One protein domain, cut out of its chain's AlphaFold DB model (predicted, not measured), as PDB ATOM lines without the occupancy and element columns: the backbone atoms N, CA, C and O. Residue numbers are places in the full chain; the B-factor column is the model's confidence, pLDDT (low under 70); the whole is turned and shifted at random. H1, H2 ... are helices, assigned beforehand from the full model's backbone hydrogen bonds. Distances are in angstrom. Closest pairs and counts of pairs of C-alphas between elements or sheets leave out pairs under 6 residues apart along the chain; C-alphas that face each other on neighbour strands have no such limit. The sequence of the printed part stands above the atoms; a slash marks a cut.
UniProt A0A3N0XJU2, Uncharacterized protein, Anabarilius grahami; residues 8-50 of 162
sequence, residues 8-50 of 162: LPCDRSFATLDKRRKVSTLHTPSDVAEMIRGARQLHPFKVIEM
ATOM      1  N   LEU A   8     -43.861 -19.176  58.711       70.69
ATOM      2  CA  LEU A   8     -43.466 -17.790  58.607       70.69
ATOM      3  C   LEU A   8     -42.854 -17.599  57.210       70.69
ATOM      4  O   LEU A   8     -42.241 -18.520  56.653       70.69
ATOM      5  N   PRO A   9     -43.005 -16.420  56.590       75.44
ATOM      6  CA  PRO A   9     -42.378 -16.151  55.298       75.44
ATOM      7  C   PRO A   9     -40.867 -16.450  55.284       75.44
ATOM      8  O   PRO A   9     -40.323 -16.861  54.251       75.44
ATOM      9  N   CYS A  10     -40.195 -16.308  56.435       78.75
ATOM     10  CA  CYS A  10     -38.805 -16.714  56.614       78.75
ATOM     11  C   CYS A  10     -38.619 -18.234  56.496       78.75
ATOM     12  O   CYS A  10     -37.745 -18.657  55.745       78.75
ATOM     13  N   ASP A  11     -39.469 -19.053  57.118       83.31
ATOM     14  CA  ASP A  11     -39.383 -20.521  57.070       83.31
ATOM     15  C   ASP A  11     -39.508 -21.035  55.638       83.31
ATOM     16  O   ASP A  11     -38.767 -21.918  55.208       83.31
ATOM     17  N   ARG A  12     -40.401 -20.426  54.847       84.88
ATOM     18  CA  ARG A  12     -40.535 -20.747  53.419       84.88
ATOM     19  C   ARG A  12     -39.264 -20.404  52.637       84.88
ATOM     20  O   ARG A  12     -38.858 -21.164  51.752       84.88
ATOM     21  N   SER A  13     -38.644 -19.268  52.952       89.06
ATOM     22  CA  SER A  13     -37.394 -18.836  52.319       89.06
ATOM     23  C   SER A  13     -36.244 -19.781  52.678       89.06
ATOM     24  O   SER A  13     -35.561 -20.269  51.779       89.06
ATOM     25  N   PHE A  14     -36.101 -20.137  53.959       89.06
ATOM     26  CA  PHE A  14     -35.104 -21.100  54.430       89.06
ATOM     27  C   PHE A  14     -35.309 -22.493  53.839       89.06
ATOM     28  O   PHE A  14     -34.350 -23.089  53.362       89.06
ATOM     29  N   ALA A  15     -36.547 -22.986  53.772       90.94
ATOM     30  CA  ALA A  15     -36.847 -24.274  53.150       90.94
ATOM     31  C   ALA A  15     -36.452 -24.312  51.664       90.94
ATOM     32  O   ALA A  15     -36.024 -25.347  51.155       90.94
ATOM     33  N   THR A  16     -36.584 -23.186  50.959       92.25
ATOM     34  CA  THR A  16     -36.174 -23.073  49.553       92.25
ATOM     35  C   THR A  16     -34.652 -23.114  49.416       92.25
ATOM     36  O   THR A  16     -34.130 -23.872  48.597       92.25
ATOM     37  N   LEU A  17     -33.941 -22.353  50.253       94.56
ATOM     38  CA  LEU A  17     -32.477 -22.348  50.286       94.56
ATOM     39  C   LEU A  17     -31.911 -23.720  50.671       94.56
ATOM     40  O   LEU A  17     -30.987 -24.197  50.021       94.56
ATOM     41  N   ASP A  18     -32.496 -24.397  51.662       94.38
ATOM     42  CA  ASP A  18     -32.053 -25.725  52.106       94.38
ATOM     43  C   ASP A  18     -32.216 -26.783  51.005       94.38
ATOM     44  O   ASP A  18     -31.305 -27.571  50.743       94.38
ATOM     45  N   LYS A  19     -33.346 -26.760  50.282       93.69
ATOM     46  CA  LYS A  19     -33.556 -27.629  49.113       93.69
ATOM     47  C   LYS A  19     -32.510 -27.386  48.028       93.69
ATOM     48  O   LYS A  19     -31.976 -28.350  47.486       93.69
ATOM     49  N   ARG A  20     -32.205 -26.120  47.719       95.19
ATOM     50  CA  ARG A  20     -31.204 -25.782  46.698       95.19
ATOM     51  C   ARG A  20     -29.796 -26.183  47.138       95.19
ATOM     52  O   ARG A  20     -29.072 -26.778  46.344       95.19
ATOM     53  N   ARG A  21     -29.437 -25.937  48.398       95.56
ATOM     54  CA  ARG A  21     -28.148 -26.326  48.983       95.56
ATOM     55  C   ARG A  21     -27.887 -27.829  48.855       95.56
ATOM     56  O   ARG A  21     -26.782 -28.202  48.493       95.56
ATOM     57  N   LYS A  22     -28.886 -28.685  49.101       95.38
ATOM     58  CA  LYS A  22     -28.743 -30.157  49.019       95.38
ATOM     59  C   LYS A  22     -28.347 -30.680  47.637       95.38
ATOM     60  O   LYS A  22     -27.805 -31.774  47.547       95.38
ATOM     61  N   VAL A  23     -28.635 -29.920  46.582       95.31
ATOM     62  CA  VAL A  23     -28.323 -30.283  45.190       95.31
ATOM     63  C   VAL A  23     -27.224 -29.405  44.587       95.31
ATOM     64  O   VAL A  23     -27.021 -29.431  43.378       95.31
ATOM     65  N   SER A  24     -26.554 -28.590  45.407       95.06
ATOM     66  CA  SER A  24     -25.487 -27.692  44.964       95.06
ATOM     67  C   SER A  24     -24.153 -28.141  45.547       95.06
ATOM     68  O   SER A  24     -24.055 -28.409  46.744       95.06
ATOM     69  N   THR A  25     -23.118 -28.164  44.717       94.25
ATOM     70  CA  THR A  25     -21.733 -28.301  45.171       94.25
ATOM     71  C   THR A  25     -21.198 -26.908  45.470       94.25
ATOM     72  O   THR A  25     -21.247 -26.040  44.604       94.25
ATOM     73  N   LEU A  26     -20.747 -26.674  46.703       94.88
ATOM     74  CA  LEU A  26     -20.312 -25.359  47.178       94.88
ATOM     75  C   LEU A  26     -18.881 -25.471  47.698       94.88
ATOM     76  O   LEU A  26     -18.636 -26.202  48.659       94.88
ATOM     77  N   HIS A  27     -17.958 -24.745  47.079       93.62
ATOM     78  CA  HIS A  27     -16.549 -24.728  47.451       93.62
ATOM     79  C   HIS A  27     -16.082 -23.353  47.910       93.62
ATOM     80  O   HIS A  27     -15.213 -23.275  48.764       93.62
ATOM     81  N   THR A  28     -16.653 -22.273  47.386       93.25
ATOM     82  CA  THR A  28     -16.247 -20.898  47.691       93.25
ATOM     83  C   THR A  28     -17.431 -20.065  48.192       93.25
ATOM     84  O   THR A  28     -18.594 -20.428  47.980       93.25
ATOM     85  N   PRO A  29     -17.183 -18.911  48.839       93.12
ATOM     86  CA  PRO A  29     -18.249 -17.966  49.169       93.12
ATOM     87  C   PRO A  29     -19.051 -17.500  47.943       93.12
ATOM     88  O   PRO A  29     -20.259 -17.284  48.054       93.12
ATOM     89  N   SER A  30     -18.411 -17.395  46.774       93.94
ATOM     90  CA  SER A  30     -19.081 -17.052  45.515       93.94
ATOM     91  C   SER A  30     -20.101 -18.115  45.101       93.94
ATOM     92  O   SER A  30     -21.214 -17.761  44.721       93.94
ATOM     93  N   ASP A  31     -19.795 -19.403  45.285       95.06
ATOM     94  CA  ASP A  31     -20.754 -20.484  45.010       95.06
ATOM     95  C   ASP A  31     -21.991 -20.370  45.903       95.06
ATOM     96  O   ASP A  31     -23.117 -20.602  45.464       95.06
ATOM     97  N   VAL A  32     -21.803 -19.977  47.167       95.50
ATOM     98  CA  VAL A  32     -22.911 -19.740  48.101       95.50
ATOM     99  C   VAL A  32     -23.766 -18.565  47.627       95.50
ATOM    100  O   VAL A  32     -24.996 -18.661  47.647       95.50
ATOM    101  N   ALA A  33     -23.141 -17.475  47.176       95.69
ATOM    102  CA  ALA A  33     -23.845 -16.315  46.638       95.69
ATOM    103  C   ALA A  33     -24.683 -16.686  45.403       95.69
ATOM    104  O   ALA A  33     -25.877 -16.378  45.360       95.69
ATOM    105  N   GLU A  34     -24.105 -17.418  44.449       95.00
ATOM    106  CA  GLU A  34     -24.809 -17.897  43.254       95.00
ATOM    107  C   GLU A  34     -25.921 -18.895  43.588       95.00
ATOM    108  O   GLU A  34     -27.029 -18.813  43.052       95.00
ATOM    109  N   MET A  35     -25.682 -19.792  44.545       96.50
ATOM    110  CA  MET A  35     -26.694 -20.724  45.039       96.50
ATOM    111  C   MET A  35     -27.902 -19.985  45.620       96.50
ATOM    112  O   MET A  35     -29.041 -20.343  45.310       96.50
ATOM    113  N   ILE A  36     -27.673 -18.926  46.405       96.00
ATOM    114  CA  ILE A  36     -28.739 -18.090  46.964       96.00
ATOM    115  C   ILE A  36     -29.471 -17.333  45.847       96.00
ATOM    116  O   ILE A  36     -30.702 -17.386  45.802       96.00
ATOM    117  N   ARG A  37     -28.756 -16.672  44.923       94.69
ATOM    118  CA  ARG A  37     -29.361 -15.961  43.776       94.69
ATOM    119  C   ARG A  37     -30.256 -16.903  42.963       94.69
ATOM    120  O   ARG A  37     -31.410 -16.575  42.690       94.69
ATOM    121  N   GLY A  38     -29.768 -18.108  42.669       92.81
ATOM    122  CA  GLY A  38     -30.460 -19.125  41.875       92.81
ATOM    123  C   GLY A  38     -31.508 -19.962  42.621       92.81
ATOM    124  O   GLY A  38     -32.151 -20.814  42.006       92.81
ATOM    125  N   ALA A  39     -31.712 -19.765  43.927       94.44
ATOM    126  CA  ALA A  39     -32.640 -20.595  44.703       94.44
ATOM    127  C   ALA A  39     -34.122 -20.348  44.366       94.44
ATOM    128  O   ALA A  39     -34.965 -21.205  44.641       94.44
ATOM    129  N   ARG A  40     -34.468 -19.197  43.772       90.06
ATOM    130  CA  ARG A  40     -35.834 -18.850  43.344       90.06
ATOM    131  C   ARG A  40     -35.826 -18.291  41.927       90.06
ATOM    132  O   ARG A  40     -35.168 -17.295  41.674       90.06
ATOM    133  N   GLN A  41     -36.628 -18.883  41.042       83.31
ATOM    134  CA  GLN A  41     -36.697 -18.486  39.627       83.31
ATOM    135  C   GLN A  41     -37.469 -17.176  39.411       83.31
ATOM    136  O   GLN A  41     -36.977 -16.260  38.769       83.31
ATOM    137  N   LEU A  42     -38.678 -17.063  39.976       87.12
ATOM    138  CA  LEU A  42     -39.563 -15.917  39.714       87.12
ATOM    139  C   LEU A  42     -39.149 -14.647  40.476       87.12
ATOM    140  O   LEU A  42     -39.263 -13.536  39.969       87.12
ATOM    141  N   HIS A  43     -38.676 -14.819  41.713       87.19
ATOM    142  CA  HIS A  43     -38.225 -13.729  42.581       87.19
ATOM    143  C   HIS A  43     -36.899 -14.121  43.239       87.19
ATOM    144  O   HIS A  43     -36.914 -14.592  44.386       87.19
ATOM    145  N   PRO A  44     -35.778 -13.988  42.504       91.62
ATOM    146  CA  PRO A  44     -34.442 -14.277  43.010       91.62
ATOM    147  C   PRO A  44     -34.141 -13.515  44.298       91.62
ATOM    148  O   PRO A  44     -34.592 -12.382  44.499       91.62
ATOM    149  N   PHE A  45     -33.364 -14.131  45.186       93.50
ATOM    150  CA  PHE A  45     -32.891 -13.436  46.376       93.50
ATOM    151  C   PHE A  45     -31.851 -12.383  45.989       93.50
ATOM    152  O   PHE A  45     -30.962 -12.631  45.173       93.50
ATOM    153  N   LYS A  46     -31.933 -11.208  46.618       93.81
ATOM    154  CA  LYS A  46     -30.897 -10.184  46.494       93.81
ATOM    155  C   LYS A  46     -29.729 -10.550  47.405       93.81
ATOM    156  O   LYS A  46     -29.870 -10.509  48.625       93.81
ATOM    157  N   VAL A  47     -28.586 -10.866  46.810       94.69
ATOM    158  CA  VAL A  47     -27.326 -11.079  47.531       94.69
ATOM    159  C   VAL A  47     -26.470  -9.828  47.406       94.69
ATOM    160  O   VAL A  47     -26.234  -9.350  46.297       94.69
ATOM    161  N   ILE A  48     -26.030  -9.301  48.547       94.00
ATOM    162  CA  ILE A  48     -25.146  -8.140  48.637       94.00
ATOM    163  C   ILE A  48     -23.813  -8.638  49.186       94.00
ATOM    164  O   ILE A  48     -23.746  -9.090  50.327       94.00
ATOM    165  N   GLU A  49     -22.774  -8.583  48.361       92.00
ATOM    166  CA  GLU A  49     -21.409  -8.898  48.779       92.00
ATOM    167  C   GLU A  49     -20.826  -7.696  49.515       92.00
ATOM    168  O   GLU A  49     -20.739  -6.602  48.957       92.00
ATOM    169  N   MET A  50     -20.469  -7.904  50.780       91.56
ATOM    170  CA  MET A  50     -19.893  -6.867  51.631       91.56
ATOM    171  C   MET A  50     -18.366  -6.898  51.543       91.56
ATOM    172  O   MET A  50     -17.758  -7.968  51.574       91.56
TER     173      MET A  50
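What this domain is: This is residues 8 to 50 of the 162 residues of an uncharacterized protein of Anabarilius grahami (UniProt A0A3N0XJU2). Two helices joined by a short loop pack at a steep tilt, H1 with its residues 17 to 21 alone on H2, and a long tail without named elements, residues 38 to 50, folds back near Leu 42 to run past H2 on the side away from H1. The printed part has 43 residues, with two named helices, H1 then H2, and no named strand; the class is all helix. It is compact, with a radius of gyration of the C-alphas of 10.3 A and spans of 29 by 23 by 17 A.

How they stand to each other: H1, residues 9 to 22, touches H2, residues 29 to 37, with residues 17 to 21 alone. The closest C-alphas are those of Leu 17 and Ile 36, 6.6 A apart. The two run opposite ways at a steep tilt of 55 degrees. In H1 and H2 every O i to N i+4 pair is within hydrogen-bond range.

Where its parts are: H1 is 20.5 A long, from C-alpha 9 at (-42.378, -16.151, 55.298). H2 is 12.5 A long and ends at C-alpha 37 at (-29.361, -15.961, 43.776).

The domain as a whole: The C-alphas farthest apart, those of Leu 8 and His 27, are 30.0 A apart. The printed part has no cut, and the six-residue link is short. No printed residue is under 70 in pLDDT.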